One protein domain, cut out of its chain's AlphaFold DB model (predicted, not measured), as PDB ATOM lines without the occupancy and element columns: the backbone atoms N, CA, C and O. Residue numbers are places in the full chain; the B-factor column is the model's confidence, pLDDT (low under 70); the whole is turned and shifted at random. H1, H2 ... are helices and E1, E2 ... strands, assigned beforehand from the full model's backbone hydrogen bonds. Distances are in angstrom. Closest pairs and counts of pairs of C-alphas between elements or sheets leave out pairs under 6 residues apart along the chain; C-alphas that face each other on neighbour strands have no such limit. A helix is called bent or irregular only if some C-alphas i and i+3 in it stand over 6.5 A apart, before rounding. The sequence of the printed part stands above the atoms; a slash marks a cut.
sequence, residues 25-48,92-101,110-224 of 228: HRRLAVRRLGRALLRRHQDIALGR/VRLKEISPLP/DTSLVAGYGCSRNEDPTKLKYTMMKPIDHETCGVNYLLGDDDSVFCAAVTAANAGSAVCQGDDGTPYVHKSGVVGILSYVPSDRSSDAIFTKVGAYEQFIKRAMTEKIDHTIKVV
ATOM      1  N   HIS A  25     158.430 161.017 239.979       35.50
ATOM      2  CA  HIS A  25     157.717 159.793 239.581       35.50
ATOM      3  C   HIS A  25     157.623 159.605 238.055       35.50
ATOM      4  O   HIS A  25     157.839 158.504 237.553       35.50
ATOM      5  N   ARG A  26     157.416 160.690 237.294       33.97
ATOM      6  CA  ARG A  26     157.211 160.639 235.831       33.97
ATOM      7  C   ARG A  26     158.481 160.323 235.034       33.97
ATOM      8  O   ARG A  26     158.451 159.526 234.103       33.97
ATOM      9  N   ARG A  27     159.627 160.890 235.427       30.20
ATOM     10  CA  ARG A  27     160.922 160.660 234.743       30.20
ATOM     11  C   ARG A  27     161.515 159.280 235.039       30.20
ATOM     12  O   ARG A  27     162.301 158.754 234.256       30.20
ATOM     13  N   LEU A  28     161.127 158.702 236.173       34.19
ATOM     14  CA  LEU A  28     161.551 157.385 236.621       34.19
ATOM     15  C   LEU A  28     160.791 156.278 235.872       34.19
ATOM     16  O   LEU A  28     161.399 155.276 235.518       34.19
ATOM     17  N   ALA A  29     159.512 156.491 235.549       32.53
ATOM     18  CA  ALA A  29     158.684 155.543 234.801       32.53
ATOM     19  C   ALA A  29     159.190 155.305 233.366       32.53
ATOM     20  O   ALA A  29     159.415 154.161 232.985       32.53
ATOM     21  N   VAL A  30     159.469 156.366 232.598       31.22
ATOM     22  CA  VAL A  30     159.915 156.256 231.190       31.22
ATOM     23  C   VAL A  30     161.286 155.573 231.075       31.22
ATOM     24  O   VAL A  30     161.473 154.675 230.258       31.22
ATOM     25  N   ARG A  31     162.231 155.928 231.957       34.28
ATOM     26  CA  ARG A  31     163.562 155.294 232.013       34.28
ATOM     27  C   ARG A  31     163.517 153.830 232.471       34.28
ATOM     28  O   ARG A  31     164.394 153.054 232.104       34.28
ATOM     29  N   ARG A  32     162.515 153.450 233.271       35.47
ATOM     30  CA  ARG A  32     162.314 152.075 233.760       35.47
ATOM     31  C   ARG A  32     161.572 151.191 232.754       35.47
ATOM     32  O   ARG A  32     161.859 150.002 232.690       35.47
ATOM     33  N   LEU A  33     160.692 151.769 231.936       37.31
ATOM     34  CA  LEU A  33     159.917 151.065 230.907       37.31
ATOM     35  C   LEU A  33     160.789 150.594 229.732       37.31
ATOM     36  O   LEU A  33     160.685 149.443 229.317       37.31
ATOM     37  N   GLY A  34     161.708 151.448 229.259       34.16
ATOM     38  CA  GLY A  34     162.637 151.099 228.173       34.16
ATOM     39  C   GLY A  34     163.539 149.903 228.505       34.16
ATOM     40  O   GLY A  34     163.823 149.084 227.641       34.16
ATOM     41  N   ARG A  35     163.915 149.729 229.780       40.12
ATOM     42  CA  ARG A  35     164.730 148.587 230.236       40.12
ATOM     43  C   ARG A  35     163.939 147.284 230.406       40.12
ATOM     44  O   ARG A  35     164.536 146.215 230.349       40.12
ATOM     45  N   ALA A  36     162.624 147.357 230.635       36.94
ATOM     46  CA  ALA A  36     161.763 146.181 230.779       36.94
ATOM     47  C   ALA A  36     161.422 145.545 229.420       36.94
ATOM     48  O   ALA A  36     161.425 144.321 229.303       36.94
ATOM     49  N   LEU A  37     161.200 146.373 228.392       38.53
ATOM     50  CA  LEU A  37     161.000 145.913 227.012       38.53
ATOM     51  C   LEU A  37     162.256 145.220 226.453       38.53
ATOM     52  O   LEU A  37     162.134 144.191 225.795       38.53
ATOM     53  N   LEU A  38     163.452 145.705 226.811       41.00
ATOM     54  CA  LEU A  38     164.734 145.107 226.411       41.00
ATOM     55  C   LEU A  38     164.929 143.654 226.887       41.00
ATOM     56  O   LEU A  38     165.484 142.836 226.160       41.00
ATOM     57  N   ARG A  39     164.488 143.308 228.106       40.34
ATOM     58  CA  ARG A  39     164.754 141.976 228.694       40.34
ATOM     59  C   ARG A  39     163.921 140.861 228.075       40.34
ATOM     60  O   ARG A  39     164.465 139.799 227.807       40.34
ATOM     61  N   ARG A  40     162.630 141.104 227.813       38.34
ATOM     62  CA  ARG A  40     161.763 140.095 227.176       38.34
ATOM     63  C   ARG A  40     162.316 139.690 225.808       38.34
ATOM     64  O   ARG A  40     162.279 138.521 225.459       38.34
ATOM     65  N   HIS A  41     162.889 140.651 225.088       40.09
ATOM     66  CA  HIS A  41     163.517 140.426 223.789       40.09
ATOM     67  C   HIS A  41     164.884 139.740 223.879       40.09
ATOM     68  O   HIS A  41     165.157 138.846 223.085       40.09
ATOM     69  N   GLN A  42     165.712 140.070 224.877       38.56
ATOM     70  CA  GLN A  42     166.977 139.359 225.118       38.56
ATOM     71  C   GLN A  42     166.775 137.882 225.502       38.56
ATOM     72  O   GLN A  42     167.572 137.040 225.095       38.56
ATOM     73  N   ASP A  43     165.715 137.541 226.240       32.41
ATOM     74  CA  ASP A  43     165.422 136.147 226.610       32.41
ATOM     75  C   ASP A  43     164.877 135.315 225.427       32.41
ATOM     76  O   ASP A  43     165.203 134.128 225.318       32.41
ATOM     77  N   ILE A  44     164.125 135.944 224.510       36.53
ATOM     78  CA  ILE A  44     163.653 135.342 223.247       36.53
ATOM     79  C   ILE A  44     164.833 135.112 222.290       36.53
ATOM     80  O   ILE A  44     165.033 133.992 221.825       36.53
ATOM     81  N   ALA A  45     165.678 136.127 222.075       33.38
ATOM     82  CA  ALA A  45     166.835 136.044 221.177       33.38
ATOM     83  C   ALA A  45     167.917 135.047 221.646       33.38
ATOM     84  O   ALA A  45     168.685 134.532 220.840       33.38
ATOM     85  N   LEU A  46     167.987 134.749 222.950       37.25
ATOM     86  CA  LEU A  46     168.932 133.775 223.516       37.25
ATOM     87  C   LEU A  46     168.354 132.355 223.649       37.25
ATOM     88  O   LEU A  46     169.027 131.488 224.214       37.25
ATOM     89  N   GLY A  47     167.122 132.103 223.186       30.73
ATOM     90  CA  GLY A  47     166.487 130.779 223.252       30.73
ATOM     91  C   GLY A  47     166.354 130.225 224.677       30.73
ATOM     92  O   GLY A  47     166.352 129.011 224.882       30.73
ATOM     93  N   ARG A  48     166.302 131.104 225.689       38.06
ATOM     94  CA  ARG A  48     166.264 130.721 227.112       38.06
ATOM     95  C   ARG A  48     164.851 130.572 227.666       38.06
ATOM     96  O   ARG A  48     164.703 130.151 228.814       38.06
ATOM     97  N   VAL A  92     160.228 176.806 225.990       33.19
ATOM     98  CA  VAL A  92     160.031 176.482 224.587       33.19
ATOM     99  C   VAL A  92     159.037 175.343 224.675       33.19
ATOM    100  O   VAL A  92     159.329 174.322 225.307       33.19
ATOM    101  N   ARG A  93     157.813 175.558 224.175       34.41
ATOM    102  CA  ARG A  93     156.879 174.453 223.970       34.41
ATOM    103  C   ARG A  93     157.704 173.403 223.255       34.41
ATOM    104  O   ARG A  93     158.111 173.644 222.120       34.41
ATOM    105  N   LEU A  94     157.992 172.290 223.933       37.91
ATOM    106  CA  LEU A  94     158.444 171.093 223.252       37.91
ATOM    107  C   LEU A  94     157.426 170.935 222.135       37.91
ATOM    108  O   LEU A  94     156.236 170.781 222.426       37.91
ATOM    109  N   LYS A  95     157.868 171.119 220.886       39.03
ATOM    110  CA  LYS A  95     157.079 170.727 219.725       39.03
ATOM    111  C   LYS A  95     156.631 169.320 220.077       39.03
ATOM    112  O   LYS A  95     157.497 168.515 220.426       39.03
ATOM    113  N   GLU A  96     155.315 169.159 220.230       43.22
ATOM    114  CA  GLU A  96     154.688 168.056 220.956       43.22
ATOM    115  C   GLU A  96     155.460 166.763 220.715       43.22
ATOM    116  O   GLU A  96     155.858 166.512 219.576       43.22
ATOM    117  N   ILE A  97     155.699 165.966 221.767       47.31
ATOM    118  CA  ILE A  97     156.153 164.581 221.583       47.31
ATOM    119  C   ILE A  97     155.264 164.028 220.478       47.31
ATOM    120  O   ILE A  97     154.049 163.968 220.683       47.31
ATOM    121  N   SER A  98     155.861 163.760 219.307       45.72
ATOM    122  CA  SER A  98     155.105 163.371 218.118       45.72
ATOM    123  C   SER A  98     154.119 162.293 218.559       45.72
ATOM    124  O   SER A  98     154.538 161.415 219.331       45.72
ATOM    125  N   PRO A  99     152.830 162.372 218.174       56.16
ATOM    126  CA  PRO A  99     151.862 161.337 218.504       56.16
ATOM    127  C   PRO A  99     152.507 159.971 218.292       56.16
ATOM    128  O   PRO A  99     153.226 159.807 217.303       56.16
ATOM    129  N   LEU A 100     152.305 159.030 219.230       53.88
ATOM    130  CA  LEU A 100     152.888 157.690 219.115       53.88
ATOM    131  C   LEU A 100     152.689 157.215 217.679       53.88
ATOM    132  O   LEU A 100     151.538 157.208 217.222       53.88
ATOM    133  N   PRO A 101     153.772 156.917 216.944       56.12
ATOM    134  CA  PRO A 101     153.607 156.561 215.558       56.12
ATOM    135  C   PRO A 101     152.728 155.317 215.514       56.12
ATOM    136  O   PRO A 101     152.987 154.330 216.210       56.12
ATOM    137  N   ASP A 110     163.790 153.709 202.526       90.06
ATOM    138  CA  ASP A 110     163.650 154.428 203.787       90.06
ATOM    139  C   ASP A 110     164.922 154.314 204.625       90.06
ATOM    140  O   ASP A 110     165.544 153.261 204.773       90.06
ATOM    141  N   THR A 111     165.305 155.446 205.202       93.38
ATOM    142  CA  THR A 111     166.419 155.547 206.135       93.38
ATOM    143  C   THR A 111     165.995 156.387 207.321       93.38
ATOM    144  O   THR A 111     165.147 157.281 207.214       93.38
ATOM    145  N   SER A 112     166.587 156.088 208.464       94.25
ATOM    146  CA  SER A 112     166.276 156.759 209.714       94.25
ATOM    147  C   SER A 112     167.525 156.954 210.541       94.25
ATOM    148  O   SER A 112     168.513 156.227 210.417       94.25
ATOM    149  N   LEU A 113     167.448 157.956 211.404       94.94
ATOM    150  CA  LEU A 113     168.534 158.330 212.282       94.94
ATOM    151  C   LEU A 113     168.466 157.512 213.569       94.94
ATOM    152  O   LEU A 113     167.407 157.390 214.190       94.94
ATOM    153  N   VAL A 114     169.624 157.024 213.995       94.75
ATOM    154  CA  VAL A 114     169.849 156.479 215.333       94.75
ATOM    155  C   VAL A 114     170.979 157.271 215.964       94.75
ATOM    156  O   VAL A 114     171.992 157.518 215.313       94.75
ATOM    157  N   ALA A 115     170.804 157.705 217.211       92.44
ATOM    158  CA  ALA A 115     171.803 158.491 217.923       92.44
ATOM    159  C   ALA A 115     171.993 158.005 219.356       92.44
ATOM    160  O   ALA A 115     171.025 157.641 220.027       92.44
ATOM    161  N   GLY A 116     173.236 158.058 219.831       90.69
ATOM    162  CA  GLY A 116     173.608 157.545 221.142       90.69
ATOM    163  C   GLY A 116     175.000 157.965 221.610       90.69
ATOM    164  O   GLY A 116     175.741 158.667 220.916       90.69
ATOM    165  N   TYR A 117     175.307 157.576 222.846       89.44
ATOM    166  CA  TYR A 117     176.590 157.810 223.523       89.44
ATOM    167  C   TYR A 117     177.354 156.495 223.731       89.44
ATOM    168  O   TYR A 117     178.213 156.409 224.611       89.44
ATOM    169  N   GLY A 118     176.995 155.455 222.978       84.31
ATOM    170  CA  GLY A 118     177.611 154.149 223.046       84.31
ATOM    171  C   GLY A 118     179.114 154.183 222.809       84.31
ATOM    172  O   GLY A 118     179.731 155.199 222.461       84.31
ATOM    173  N   CYS A 119     179.704 153.023 223.067       78.62
ATOM    174  CA  CYS A 119     181.122 152.769 222.925       78.62
ATOM    175  C   CYS A 119     181.689 153.350 221.616       78.62
ATOM    176  O   CYS A 119     181.093 153.307 220.545       78.62
ATOM    177  N   SER A 120     182.885 153.916 221.690       76.56
ATOM    178  CA  SER A 120     183.613 154.320 220.496       76.56
ATOM    179  C   SER A 120     185.073 153.977 220.667       76.56
ATOM    180  O   SER A 120     185.608 154.027 221.772       76.56
ATOM    181  N   ARG A 121     185.703 153.584 219.562       70.06
ATOM    182  CA  ARG A 121     187.122 153.230 219.543       70.06
ATOM    183  C   ARG A 121     188.014 154.465 219.570       70.06
ATOM    184  O   ARG A 121     189.017 154.458 220.267       70.06
ATOM    185  N   ASN A 122     187.626 155.507 218.833       72.81
ATOM    186  CA  ASN A 122     188.486 156.657 218.543       72.81
ATOM    187  C   ASN A 122     187.793 158.010 218.765       72.81
ATOM    188  O   ASN A 122     188.398 159.048 218.512       72.81
ATOM    189  N   GLU A 123     186.536 158.025 219.212       76.12
ATOM    190  CA  GLU A 123     185.789 159.263 219.425       76.12
ATOM    191  C   GLU A 123     185.452 159.482 220.894       76.12
ATOM    192  O   GLU A 123     185.180 158.544 221.646       76.12
ATOM    193  N   ASP A 124     185.389 160.756 221.267       78.50
ATOM    194  CA  ASP A 124     185.033 161.216 222.603       78.50
ATOM    195  C   ASP A 124     183.706 160.576 223.075       78.50
ATOM    196  O   ASP A 124     182.671 160.743 222.418       78.50
ATOM    197  N   PRO A 125     183.693 159.819 224.189       79.25
ATOM    198  CA  PRO A 125     182.479 159.182 224.704       79.25
ATOM    199  C   PRO A 125     181.461 160.193 225.257       79.25
ATOM    200  O   PRO A 125     180.311 159.841 225.496       79.25
ATOM    201  N   THR A 126     181.859 161.450 225.461       84.00
ATOM    202  CA  THR A 126     180.983 162.516 225.967       84.00
ATOM    203  C   THR A 126     180.191 163.223 224.868       84.00
ATOM    204  O   THR A 126     179.285 164.003 225.168       84.00
ATOM    205  N   LYS A 127     180.502 162.949 223.594       86.75
ATOM    206  CA  LYS A 127     179.810 163.526 222.439       86.75
ATOM    207  C   LYS A 127     178.757 162.565 221.904       86.75
ATOM    208  O   LYS A 127     179.034 161.383 221.707       86.75
ATOM    209  N   LEU A 128     177.564 163.105 221.649       89.06
ATOM    210  CA  LEU A 128     176.485 162.377 220.990       89.06
ATOM    211  C   LEU A 128     176.896 162.069 219.552       89.06
ATOM    212  O   LEU A 128     177.356 162.959 218.833       89.06
ATOM    213  N   LYS A 129     176.695 160.823 219.142       90.56
ATOM    214  CA  LYS A 129     176.983 160.333 217.794       90.56
ATOM    215  C   LYS A 129     175.696 159.889 217.144       90.56
ATOM    216  O   LYS A 129     174.710 159.624 217.833       90.56
ATOM    217  N   TYR A 130     175.708 159.803 215.823       92.75
ATOM    218  CA  TYR A 130     174.570 159.304 215.075       92.75
ATOM    219  C   TYR A 130     175.012 158.522 213.845       92.75
ATOM    220  O   TYR A 130     176.110 158.709 213.321       92.75
ATOM    221  N   THR A 131     174.122 157.660 213.373       94.19
ATOM    222  CA  THR A 131     174.255 156.969 212.097       94.19
ATOM    223  C   THR A 131     172.901 156.879 211.402       94.19
ATOM    224  O   THR A 131     171.852 156.943 212.048       94.19
ATOM    225  N   MET A 132     172.935 156.766 210.075       95.50
ATOM    226  CA  MET A 132     171.753 156.482 209.272       95.50
ATOM    227  C   MET A 132     171.682 154.989 209.009       95.50
ATOM    228  O   MET A 132     172.619 154.392 208.469       95.50
ATOM    229  N   MET A 133     170.540 154.409 209.351       95.38
ATOM    230  CA  MET A 133     170.252 152.999 209.149       95.38
ATOM    231  C   MET A 133     169.057 152.840 208.213       95.38
ATOM    232  O   MET A 133     168.162 153.688 208.184       95.38
ATOM    233  N   LYS A 134     169.066 151.764 207.430       94.81
ATOM    234  CA  LYS A 134     167.968 151.342 206.565       94.81
ATOM    235  C   LYS A 134     167.284 150.113 207.172       94.81
ATOM    236  O   LYS A 134     167.992 149.222 207.639       94.81
ATOM    237  N   PRO A 135     165.950 150.028 207.161       93.62
ATOM    238  CA  PRO A 135     165.235 148.819 207.550       93.62
ATOM    239  C   PRO A 135     165.660 147.629 206.687       93.62
ATOM    240  O   PRO A 135     165.914 147.773 205.490       93.62
ATOM    241  N   ILE A 136     165.740 146.460 207.311       92.19
ATOM    242  CA  ILE A 136     165.897 145.177 206.627       92.19
ATOM    243  C   ILE A 136     164.503 144.574 206.482       92.19
ATOM    244  O   ILE A 136     163.660 144.733 207.369       92.19
ATOM    245  N   ASP A 137     164.274 143.897 205.361       90.62
ATOM    246  CA  ASP A 137     163.048 143.143 205.131       90.62
ATOM    247  C   ASP A 137     162.746 142.179 206.296       90.62
ATOM    248  O   ASP A 137     163.656 141.607 206.905       90.62
ATOM    249  N   HIS A 138     161.463 142.034 206.632       88.38
ATOM    250  CA  HIS A 138     161.039 141.311 207.828       88.38
ATOM    251  C   HIS A 138     161.386 139.820 207.755       88.38
ATOM    252  O   HIS A 138     161.910 139.283 208.729       88.38
ATOM    253  N   GLU A 139     161.172 139.181 206.604       88.88
ATOM    254  CA  GLU A 139     161.497 137.766 206.403       88.88
ATOM    255  C   GLU A 139     163.012 137.555 206.490       88.88
ATOM    256  O   GLU A 139     163.494 136.695 207.229       88.88
ATOM    257  N   THR A 140     163.780 138.426 205.830       90.31
ATOM    258  CA  THR A 140     165.250 138.393 205.881       90.31
ATOM    259  C   THR A 140     165.778 138.564 207.313       90.31
ATOM    260  O   THR A 140     166.651 137.821 207.757       90.31
ATOM    261  N   CYS A 141     165.232 139.524 208.063       89.94
ATOM    262  CA  CYS A 141     165.543 139.753 209.476       89.94
ATOM    263  C   CYS A 141     165.196 138.527 210.340       89.94
ATOM    264  O   CYS A 141     166.007 138.107 211.168       89.94
ATOM    265  N   GLY A 142     164.025 137.923 210.115       89.44
ATOM    266  CA  GLY A 142     163.564 136.730 210.821       89.44
ATOM    267  C   GLY A 142     164.481 135.527 210.617       89.44
ATOM    268  O   GLY A 142     164.833 134.858 211.590       89.44
ATOM    269  N   VAL A 143     164.927 135.300 209.379       89.00
ATOM    270  CA  VAL A 143     165.868 134.227 209.030       89.00
ATOM    271  C   VAL A 143     167.253 134.483 209.627       89.00
ATOM    272  O   VAL A 143     167.807 133.592 210.269       89.00
ATOM    273  N   ASN A 144     167.800 135.693 209.470       88.62
ATOM    274  CA  ASN A 144     169.162 136.014 209.915       88.62
ATOM    275  C   ASN A 144     169.333 135.919 211.437       88.62
ATOM    276  O   ASN A 144     170.393 135.517 211.915       88.62
ATOM    277  N   TYR A 145     168.293 136.275 212.196       87.06
ATOM    278  CA  TYR A 145     168.363 136.388 213.656       87.06
ATOM    279  C   TYR A 145     167.449 135.411 214.404       87.06
ATOM    280  O   TYR A 145     167.274 135.553 215.613       87.06
ATOM    281  N   LEU A 146     166.899 134.409 213.707       87.25
ATOM    282  CA  LEU A 146     166.026 133.367 214.267       87.25
ATOM    283  C   LEU A 146     164.825 133.935 215.048       87.25
ATOM    284  O   LEU A 146     164.429 133.392 216.078       87.25
ATOM    285  N   LEU A 147     164.247 135.034 214.554       84.25
ATOM    286  CA  LEU A 147     163.121 135.725 215.203       84.25
ATOM    287  C   LEU A 147     161.759 135.124 214.820       84.25
ATOM    288  O   LEU A 147     160.748 135.460 215.433       84.25
ATOM    289  N   GLY A 148     161.721 134.236 213.818       84.81
ATOM    290  CA  GLY A 148     160.471 133.717 213.258       84.81
ATOM    291  C   GLY A 148     159.597 134.847 212.708       84.81
ATOM    292  O   GLY A 148     160.118 135.785 212.111       84.81
ATOM    293  N   ASP A 149     158.291 134.771 212.969       80.62
ATOM    294  CA  ASP A 149     157.289 135.759 212.538       80.62
ATOM    295  C   ASP A 149     157.022 136.851 213.605       80.62
ATOM    296  O   ASP A 149     155.908 137.372 213.709       80.62
ATOM    297  N   ASP A 150     157.997 137.162 214.476       83.94
ATOM    298  CA  ASP A 150     157.819 138.159 215.546       83.94
ATOM    299  C   ASP A 150     157.697 139.590 214.990       83.94
ATOM    300  O   ASP A 150     158.685 140.292 214.761       83.94
ATOM    301  N   ASP A 151     156.458 140.059 214.838       85.38
ATOM    302  CA  ASP A 151     156.131 141.395 214.328       85.38
ATOM    303  C   ASP A 151     156.422 142.548 215.308       85.38
ATOM    304  O   ASP A 151     156.287 143.729 214.949       85.38
ATOM    305  N   SER A 152     156.826 142.227 216.543       88.56
ATOM    306  CA  SER A 152     157.086 143.199 217.604       88.56
ATOM    307  C   SER A 152     158.502 143.780 217.557       88.56
ATOM    308  O   SER A 152     158.827 144.709 218.310       88.56
ATOM    309  N   VAL A 153     159.323 143.297 216.624       91.81
ATOM    310  CA  VAL A 153     160.679 143.767 216.344       91.81
ATOM    311  C   VAL A 153     160.891 144.020 214.851       91.81
ATOM    312  O   VAL A 153     160.104 143.612 214.000       91.81
ATOM    313  N   PHE A 154     161.953 144.744 214.523       93.38
ATOM    314  CA  PHE A 154     162.457 144.863 213.158       93.38
ATOM    315  C   PHE A 154     163.974 145.037 213.179       93.38
ATOM    316  O   PHE A 154     164.532 145.531 214.161       93.38
ATOM    317  N   CYS A 155     164.637 144.665 212.089       93.75
ATOM    318  CA  CYS A 155     166.068 144.875 211.933       93.75
ATOM    319  C   CYS A 155     166.349 146.103 211.069       93.75
ATOM    320  O   CYS A 155     165.563 146.459 210.187       93.75
ATOM    321  N   ALA A 156     167.494 146.732 211.291       95.12
ATOM    322  CA  ALA A 156     168.024 147.753 210.404       95.12
ATOM    323  C   ALA A 156     169.534 147.583 210.241       95.12
ATOM    324  O   ALA A 156     170.212 147.179 211.182       95.12
ATOM    325  N   ALA A 157     170.042 147.939 209.066       94.25
ATOM    326  CA  ALA A 157     171.455 147.913 208.709       94.25
ATOM    327  C   ALA A 157     171.989 149.335 208.554       94.25
ATOM    328  O   ALA A 157     171.276 150.223 208.080       94.25
ATOM    329  N   VAL A 158     173.258 149.565 208.880       94.12
ATOM    330  CA  VAL A 158     173.918 150.842 208.566       94.12
ATOM    331  C   VAL A 158     173.923 151.077 207.052       94.12
ATOM    332  O   VAL A 158     174.161 150.176 206.247       94.12
ATOM    333  N   THR A 159     173.612 152.304 206.640       93.56
ATOM    334  CA  THR A 159     173.616 152.675 205.219       93.56
ATOM    335  C   THR A 159     175.039 152.738 204.663       93.56
ATOM    336  O   THR A 159     175.994 153.003 205.390       93.56
ATOM    337  N   ALA A 160     175.191 152.576 203.346       91.44
ATOM    338  CA  ALA A 160     176.498 152.675 202.691       91.44
ATOM    339  C   ALA A 160     177.183 154.037 202.927       91.44
ATOM    340  O   ALA A 160     178.396 154.095 203.100       91.44
ATOM    341  N   ALA A 161     176.403 155.122 203.006       90.62
ATOM    342  CA  ALA A 161     176.907 156.467 203.297       90.62
ATOM    343  C   ALA A 161     177.501 156.604 204.712       90.62
ATOM    344  O   ALA A 161     178.315 157.490 204.959       90.62
ATOM    345  N   ASN A 162     177.114 155.717 205.630       91.50
ATOM    346  CA  ASN A 162     177.569 155.682 207.013       91.50
ATOM    347  C   ASN A 162     178.445 154.450 207.300       91.50
ATOM    348  O   ASN A 162     178.605 154.063 208.461       91.50
ATOM    349  N   ALA A 163     179.020 153.825 206.266       89.19
ATOM    350  CA  ALA A 163     179.911 152.681 206.423       89.19
ATOM    351  C   ALA A 163     181.043 152.979 207.427       89.19
ATOM    352  O   ALA A 163     181.618 154.066 207.444       89.19
ATOM    353  N   GLY A 164     181.343 152.005 208.288       86.12
ATOM    354  CA  GLY A 164     182.309 152.157 209.384       86.12
ATOM    355  C   GLY A 164     181.718 152.691 210.695       86.12
ATOM    356  O   GLY A 164     182.403 152.654 211.714       86.12
ATOM    357  N   SER A 165     180.453 153.120 210.700       89.06
ATOM    358  CA  SER A 165     179.686 153.355 211.930       89.06
ATOM    359  C   SER A 165     178.863 152.124 212.319       89.06
ATOM    360  O   SER A 165     178.595 151.258 211.486       89.06
ATOM    361  N   ALA A 166     178.471 152.049 213.589       89.56
ATOM    362  CA  ALA A 166     177.539 151.061 214.118       89.56
ATOM    363  C   ALA A 166     176.955 151.576 215.438       89.56
ATOM    364  O   ALA A 166     177.587 152.382 216.124       89.56
ATOM    365  N   VAL A 167     175.776 151.079 215.803       90.75
ATOM    366  CA  VAL A 167     175.345 151.097 217.205       90.75
ATOM    367  C   VAL A 167     176.135 150.049 217.984       90.75
ATOM    368  O   VAL A 167     176.553 149.035 217.421       90.75
ATOM    369  N   CYS A 168     176.366 150.270 219.273       87.38
ATOM    370  CA  CYS A 168     177.117 149.310 220.074       87.38
ATOM    371  C   CYS A 168     176.735 149.330 221.560       87.38
ATOM    372  O   CYS A 168     175.702 149.862 221.968       87.38
ATOM    373  N   GLN A 169     177.579 148.718 222.396       85.12
ATOM    374  CA  GLN A 169     177.380 148.691 223.839       85.12
ATOM    375  C   GLN A 169     177.224 150.112 224.400       85.12
ATOM    376  O   GLN A 169     178.096 150.964 224.229       85.12
ATOM    377  N   GLY A 170     176.125 150.341 225.121       85.88
ATOM    378  CA  GLY A 170     175.771 151.650 225.676       85.88
ATOM    379  C   GLY A 170     174.733 152.426 224.859       85.88
ATOM    380  O   GLY A 170     174.204 153.407 225.376       85.88
ATOM    381  N   ASP A 171     174.384 151.958 223.656       90.75
ATOM    382  CA  ASP A 171     173.280 152.503 222.851       90.75
ATOM    383  C   ASP A 171     171.929 151.823 223.139       90.75
ATOM    384  O   ASP A 171     170.926 152.108 222.484       90.75
ATOM    385  N   ASP A 172     171.872 150.933 224.130       89.81
ATOM    386  CA  ASP A 172     170.650 150.250 224.553       89.81
ATOM    387  C   ASP A 172     169.519 151.248 224.837       89.81
ATOM    388  O   ASP A 172     169.639 152.155 225.670       89.81
ATOM    389  N   GLY A 173     168.381 151.065 224.169       90.44
ATOM    390  CA  GLY A 173     167.223 151.940 224.317       90.44
ATOM    391  C   GLY A 173     167.280 153.239 223.503       90.44
ATOM    392  O   GLY A 173     166.390 154.080 223.662       90.44
ATOM    393  N   THR A 174     168.290 153.431 222.648       91.69
ATOM    394  CA  THR A 174     168.356 154.580 221.731       91.69
ATOM    395  C   THR A 174     167.187 154.570 220.737       91.69
ATOM    396  O   THR A 174     166.742 153.501 220.303       91.69
ATOM    397  N   PRO A 175     166.632 155.746 220.389       93.81
ATOM    398  CA  PRO A 175     165.497 155.824 219.482       93.81
ATOM    399  C   PRO A 175     165.932 155.668 218.020       93.81
ATOM    400  O   PRO A 175     166.874 156.316 217.569       93.81
ATOM    401  N   TYR A 176     165.164 154.883 217.266       93.62
ATOM    402  CA  TYR A 176     165.172 154.872 215.805       93.62
ATOM    403  C   TYR A 176     164.138 155.883 215.307       93.62
ATOM    404  O   TYR A 176     162.924 155.662 215.410       93.62
ATOM    405  N   VAL A 177     164.621 157.028 214.826       91.75
ATOM    406  CA  VAL A 177     163.796 158.195 214.501       91.75
ATOM    407  C   VAL A 177     163.544 158.246 213.002       91.75
ATOM    408  O   VAL A 177     164.440 158.547 212.215       91.75
ATOM    409  N   HIS A 178     162.298 157.974 212.622       87.38
ATOM    410  CA  HIS A 178     161.807 158.126 211.259       87.38
ATOM    411  C   HIS A 178     160.972 159.411 211.138       87.38
ATOM    412  O   HIS A 178     160.586 160.002 212.143       87.38
ATOM    413  N   LYS A 179     160.650 159.848 209.917       82.19
ATOM    414  CA  LYS A 179     159.903 161.090 209.614       82.19
ATOM    415  C   LYS A 179     158.642 161.297 210.478       82.19
ATOM    416  O   LYS A 179     158.292 162.431 210.787       82.19
ATOM    417  N   SER A 180     157.971 160.212 210.872       74.94
ATOM    418  CA  SER A 180     156.758 160.198 211.705       74.94
ATOM    419  C   SER A 180     157.010 160.259 213.224       74.94
ATOM    420  O   SER A 180     156.071 160.464 213.996       74.94
ATOM    421  N   GLY A 181     158.255 160.095 213.674       84.31
ATOM    422  CA  GLY A 181     158.650 160.056 215.081       84.31
ATOM    423  C   GLY A 181     159.504 158.834 215.432       84.31
ATOM    424  O   GLY A 181     160.193 158.256 214.592       84.31
ATOM    425  N   VAL A 182     159.477 158.441 216.708       89.69
ATOM    426  CA  VAL A 182     160.238 157.284 217.213       89.69
ATOM    427  C   VAL A 182     159.497 155.994 216.879       89.69
ATOM    428  O   VAL A 182     158.515 155.661 217.538       89.69
ATOM    429  N   VAL A 183     159.970 155.261 215.874       91.19
ATOM    430  CA  VAL A 183     159.325 154.019 215.402       91.19
ATOM    431  C   VAL A 183     159.994 152.757 215.945       91.19
ATOM    432  O   VAL A 183     159.385 151.687 215.933       91.19
ATOM    433  N   GLY A 184     161.213 152.882 216.473       92.25
ATOM    434  CA  GLY A 184     161.955 151.779 217.074       92.25
ATOM    435  C   GLY A 184     162.755 152.186 218.304       92.25
ATOM    436  O   GLY A 184     163.089 153.357 218.484       92.25
ATOM    437  N   ILE A 185     163.066 151.202 219.141       94.88
ATOM    438  CA  ILE A 185     163.950 151.330 220.305       94.88
ATOM    439  C   ILE A 185     165.024 150.251 220.183       94.88
ATOM    440  O   ILE A 185     164.667 149.081 220.055       94.88
ATOM    441  N   LEU A 186     166.309 150.621 220.208       94.44
ATOM    442  CA  LEU A 186     167.397 149.648 220.070       94.44
ATOM    443  C   LEU A 186     167.317 148.612 221.192       94.44
ATOM    444  O   LEU A 186     167.356 148.994 222.358       94.44
ATOM    445  N   SER A 187     167.218 147.331 220.830       90.94
ATOM    446  CA  SER A 187     167.049 146.212 221.767       90.94
ATOM    447  C   SER A 187     168.264 145.289 221.798       90.94
ATOM    448  O   SER A 187     168.667 144.818 222.864       90.94
ATOM    449  N   TYR A 188     168.858 145.032 220.631       89.50
ATOM    450  CA  TYR A 188     169.976 144.107 220.507       89.50
ATOM    451  C   TYR A 188     170.891 144.470 219.337       89.50
ATOM    452  O   TYR A 188     170.429 144.896 218.279       89.50
ATOM    453  N   VAL A 189     172.192 144.258 219.537       89.31
ATOM    454  CA  VAL A 189     173.227 144.392 218.509       89.31
ATOM    455  C   VAL A 189     173.896 143.022 218.335       89.31
ATOM    456  O   VAL A 189     174.547 142.554 219.274       89.31
ATOM    457  N   PRO A 190     173.733 142.363 217.176       85.69
ATOM    458  CA  PRO A 190     174.405 141.109 216.856       85.69
ATOM    459  C   PRO A 190     175.937 141.215 216.905       85.69
ATOM    460  O   PRO A 190     176.537 142.223 216.537       85.69
ATOM    461  N   SER A 191     176.603 140.143 217.347       79.81
ATOM    462  CA  SER A 191     178.072 140.081 217.442       79.81
ATOM    463  C   SER A 191     178.776 139.718 216.127       79.81
ATOM    464  O   SER A 191     180.005 139.663 216.080       79.81
ATOM    465  N   ASP A 192     178.015 139.432 215.074       74.00
ATOM    466  CA  ASP A 192     178.477 138.906 213.781       74.00
ATOM    467  C   ASP A 192     179.113 139.959 212.855       74.00
ATOM    468  O   ASP A 192     179.527 139.637 211.743       74.00
ATOM    469  N   ARG A 193     179.274 141.198 213.338       60.84
ATOM    470  CA  ARG A 193     179.880 142.334 212.617       60.84
ATOM    471  C   ARG A 193     179.101 142.792 211.379       60.84
ATOM    472  O   ARG A 193     179.657 143.551 210.589       60.84
ATOM    473  N   SER A 194     177.839 142.398 211.232       70.94
ATOM    474  CA  SER A 194     176.944 142.877 210.166       70.94
ATOM    475  C   SER A 194     176.688 144.395 210.212       70.94
ATOM    476  O   SER A 194     176.232 144.970 209.229       70.94
ATOM    477  N   SER A 195     177.007 145.063 211.331       83.69
ATOM    478  CA  SER A 195     176.555 146.430 211.656       83.69
ATOM    479  C   SER A 195     175.027 146.572 211.653       83.69
ATOM    480  O   SER A 195     174.508 147.693 211.654       83.69
ATOM    481  N   ASP A 196     174.313 145.450 211.677       92.81
ATOM    482  CA  ASP A 196     172.876 145.419 211.846       92.81
ATOM    483  C   ASP A 196     172.519 145.600 213.316       92.81
ATOM    484  O   ASP A 196     173.332 145.425 214.229       92.81
ATOM    485  N   ALA A 197     171.261 145.938 213.550       93.94
ATOM    486  CA  ALA A 197     170.699 145.967 214.878       93.94
ATOM    487  C   ALA A 197     169.213 145.634 214.865       93.94
ATOM    488  O   ALA A 197     168.505 145.892 213.889       93.94
ATOM    489  N   ILE A 198     168.747 145.091 215.986       93.69
ATOM    490  CA  ILE A 198     167.360 144.699 216.206       93.69
ATOM    491  C   ILE A 198     166.706 145.729 217.120       93.69
ATOM    492  O   ILE A 198     167.173 146.016 218.230       93.69
ATOM    493  N   PHE A 199     165.591 146.273 216.654       94.38
ATOM    494  CA  PHE A 199     164.812 147.295 217.328       94.38
ATOM    495  C   PHE A 199     163.461 146.731 217.748       94.38
ATOM    496  O   PHE A 199     162.785 146.054 216.980       94.38
ATOM    497  N   THR A 200     163.018 147.075 218.953       94.00
ATOM    498  CA  THR A 200     161.623 146.896 219.362       94.00
ATOM    499  C   THR A 200     160.745 147.864 218.572       94.00
ATOM    500  O   THR A 200     160.976 149.074 218.606       94.00
ATOM    501  N   LYS A 201     159.720 147.352 217.886       91.88
ATOM    502  CA  LYS A 201     158.791 148.131 217.060       91.88
ATOM    503  C   LYS A 201     157.805 148.887 217.947       91.88
ATOM    504  O   LYS A 201     156.892 148.296 218.514       91.88
ATOM    505  N   VAL A 202     157.942 150.211 218.051       89.75
ATOM    506  CA  VAL A 202     157.126 151.038 218.969       89.75
ATOM    507  C   VAL A 202     155.626 150.875 218.712       89.75
ATOM    508  O   VAL A 202     154.852 150.766 219.664       89.75
ATOM    509  N   GLY A 203     155.220 150.787 217.441       86.06
ATOM    510  CA  GLY A 203     153.819 150.599 217.055       86.06
ATOM    511  C   GLY A 203     153.189 149.310 217.605       86.06
ATOM    512  O   GLY A 203     152.016 149.323 217.966       86.06
ATOM    513  N   ALA A 204     153.964 148.229 217.767       86.69
ATOM    514  CA  ALA A 204     153.471 146.976 218.356       86.69
ATOM    515  C   ALA A 204     153.117 147.124 219.851       86.69
ATOM    516  O   ALA A 204     152.304 146.375 220.389       86.69
ATOM    517  N   TYR A 205     153.671 148.141 220.522       85.75
ATOM    518  CA  TYR A 205     153.448 148.426 221.941       85.75
ATOM    519  C   TYR A 205     152.584 149.669 222.176       85.75
ATOM    520  O   TYR A 205     152.476 150.132 223.311       85.75
ATOM    521  N   GLU A 206     151.928 150.217 221.149       81.94
ATOM    522  CA  GLU A 206     151.177 151.475 221.255       81.94
ATOM    523  C   GLU A 206     150.119 151.434 222.372       81.94
ATOM    524  O   GLU A 206     150.029 152.352 223.192       81.94
ATOM    525  N   GLN A 207     149.343 150.345 222.460       81.19
ATOM    526  CA  GLN A 207     148.326 150.178 223.505       81.19
ATOM    527  C   GLN A 207     148.945 150.122 224.903       81.19
ATOM    528  O   GLN A 207     148.438 150.749 225.835       81.19
ATOM    529  N   PHE A 208     150.047 149.386 225.042       81.50
ATOM    530  CA  PHE A 208     150.794 149.293 226.288       81.50
ATOM    531  C   PHE A 208     151.310 150.670 226.718       81.50
ATOM    532  O   PHE A 208     151.090 151.075 227.858       81.50
ATOM    533  N   ILE A 209     151.912 151.429 225.797       81.56
ATOM    534  CA  ILE A 209     152.433 152.769 226.076       81.56
ATOM    535  C   ILE A 209     151.291 153.709 226.479       81.56
ATOM    536  O   ILE A 209     151.392 154.390 227.496       81.56
ATOM    537  N   LYS A 210     150.163 153.707 225.756       80.94
ATOM    538  CA  LYS A 210     148.975 154.509 226.104       80.94
ATOM    539  C   LYS A 210     148.455 154.200 227.510       80.94
ATOM    540  O   LYS A 210     148.154 155.121 228.271       80.94
ATOM    541  N   ARG A 211     148.379 152.920 227.890       75.62
ATOM    542  CA  ARG A 211     147.982 152.512 229.249       75.62
ATOM    543  C   ARG A 211     148.993 152.986 230.292       75.62
ATOM    544  O   ARG A 211     148.600 153.610 231.270       75.62
ATOM    545  N   ALA A 212     150.284 152.783 230.041       76.31
ATOM    546  CA  ALA A 212     151.349 153.207 230.946       76.31
ATOM    547  C   ALA A 212     151.384 154.735 231.156       76.31
ATOM    548  O   ALA A 212     151.673 155.200 232.256       76.31
ATOM    549  N   MET A 213     151.068 155.523 230.122       77.00
ATOM    550  CA  MET A 213     151.043 156.990 230.197       77.00
ATOM    551  C   MET A 213     149.812 157.557 230.913       77.00
ATOM    552  O   MET A 213     149.872 158.676 231.414       77.00
ATOM    553  N   THR A 214     148.701 156.819 230.972       76.88
ATOM    554  CA  THR A 214     147.431 157.298 231.554       76.88
ATOM    555  C   THR A 214     147.316 157.040 233.062       76.88
ATOM    556  O   THR A 214     146.221 157.103 233.609       76.88
ATOM    557  N   GLU A 215     148.434 156.746 233.742       59.22
ATOM    558  CA  GLU A 215     148.534 156.490 235.195       59.22
ATOM    559  C   GLU A 215     147.600 155.376 235.729       59.22
ATOM    560  O   GLU A 215     147.546 155.129 236.933       59.22
ATOM    561  N   LYS A 216     146.949 154.601 234.847       54.34
ATOM    562  CA  LYS A 216     146.407 153.279 235.176       54.34
ATOM    563  C   LYS A 216     147.593 152.339 235.340       54.34
ATOM    564  O   LYS A 216     147.992 151.663 234.395       54.34
ATOM    565  N   ILE A 217     148.205 152.369 236.524       53.34
ATOM    566  CA  ILE A 217     149.253 151.428 236.914       53.34
ATOM    567  C   ILE A 217     148.624 150.041 236.855       53.34
ATOM    568  O   ILE A 217     147.920 149.609 237.763       53.34
ATOM    569  N   ASP A 218     148.842 149.366 235.737       52.16
ATOM    570  CA  ASP A 218     148.513 147.968 235.603       52.16
ATOM    571  C   ASP A 218     149.464 147.208 236.533       52.16
ATOM    572  O   ASP A 218     150.670 147.136 236.292       52.16
ATOM    573  N   HIS A 219     148.932 146.689 237.641       54.59
ATOM    574  CA  HIS A 219     149.695 145.936 238.637       54.59
ATOM    575  C   HIS A 219     150.315 144.647 238.067       54.59
ATOM    576  O   HIS A 219     151.133 144.014 238.737       54.59
ATOM    577  N   THR A 220     149.970 144.263 236.833       50.50
ATOM    578  CA  THR A 220     150.641 143.183 236.102       50.50
ATOM    579  C   THR A 220     151.970 143.621 235.473       50.50
ATOM    580  O   THR A 220     152.830 142.775 235.218       50.50
ATOM    581  N   ILE A 221     152.208 144.929 235.295       55.31
ATOM    582  CA  ILE A 221     153.496 145.470 234.849       55.31
ATOM    583  C   ILE A 221     154.469 145.420 236.029       55.31
ATOM    584  O   ILE A 221     154.566 146.338 236.848       55.31
ATOM    585  N   LYS A 222     155.227 144.326 236.119       46.94
ATOM    586  CA  LYS A 222     156.313 144.195 237.093       46.94
ATOM    587  C   LYS A 222     157.457 145.136 236.717       46.94
ATOM    588  O   LYS A 222     158.260 144.847 235.835       46.94
ATOM    589  N   VAL A 223     157.559 146.260 237.421       49.78
ATOM    590  CA  VAL A 223     158.756 147.106 237.401       49.78
ATOM    591  C   VAL A 223     159.838 146.399 238.214       49.78
ATOM    592  O   VAL A 223     159.844 146.463 239.441       49.78
ATOM    593  N   VAL A 224     160.739 145.690 237.540       46.28
ATOM    594  CA  VAL A 224     161.860 145.008 238.198       46.28
ATOM    595  C   VAL A 224     163.026 145.990 238.320       46.28
ATOM    596  O   VAL A 224     163.644 146.362 237.322       46.28
TER     597      VAL A 224
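Overview. This is residues 25 to 48, 92 to 101 and 110 to 224 of the 228 residues of the protein "Peptidase S1 domain-containing protein" of Trichogramma brassicae (UniProt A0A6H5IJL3). A small closed barrel of six antiparallel strands forms the core, and three helices pack on its outside. The long helix H1 slants over E5, the short H2 crosses over E3, and H3 stands up from the barrel right after E6. The printed part has 149 residues, with three named helices and six named strands in the order H1 E1 E2 H2 E3 E4 E5 E6 H3; the class is mixed, helices and strands. The whole is compact, with a radius of gyration of the C-alphas of 15.8 A and spans of 44 by 42 by 28 A.

Along the chain. H1, residues 25 to 45, begins at C-alpha 25 (157.717, 159.793, 239.581) and is 31.4 A long. E1 is residues 112 to 116, E2 is residues 129 to 135 and 19.4 A long, and H2 is residues 138 to 145. E3 is residues 153 to 158, E4 is residues 175 to 178, and E5 is residues 181 to 188 and 20.3 A long. E6, residues 196 to 201, runs with a tight link into H3, residues 202 to 213, which ends at C-alpha 213 (151.043, 156.990, 230.197). H3 is irregular: C-alphas 204 and 207 are 8.0 A apart.

Arrangement. Round the ring run E1 E2 E3 E6 E5 E4 and back to E1. Within hydrogen-bond range are N 114 and O 131 at 3.0 A for the hairpin E1 and E2, N 134 and O 157 at 2.8 A for E2 and E3, and N 154 and O 199 at 2.9 A for E3 and E6. So are N 187 and O 198 at 2.9 A for the hairpin E5 and E6, N 181 and O 178 at 2.8 A for the hairpin E4 and E5, and N 177 and O 113 at 2.9 A for E4 and E1. E4 E5 E6 make a meander, each strand the antiparallel neighbour of the one before; with E3, the antiparallel neighbour of E6, they make a Greek key. H1 lies outside the barrel, over E5, at a height over the sheet of 9.4 A; its closest C-alphas to E5 are those of Leu 38 and Ser 187, 5.3 A. H2 is over E3 at 8.9 A, across the strands, with Cys 141 and Cys 155 the closest C-alphas at 5.7 A. H3 stands up from the sheet, with Val 183 of E5 and Val 202 the closest C-alphas at 5.1 A. H1 and H3 are near each other; H2 and H3 are apart. Every O i to N i+4 pair is within hydrogen-bond range in H2, but 11 of 17 in H1 and 6 of 8 in H3.

Size, cuts and confidence. The C-alphas farthest apart, those of Arg 48 and Val 92, are 46.3 A apart across the cut of residues 49 to 91; across the cut of residues 102 to 109 the gap is 15.6 A. The links E1 to E2 and E3 to E4 are long. The mean pLDDT of the printed part is 73.9, and residues 25 to 48, 92 to 101, 193 and 215 to 224 are under 70.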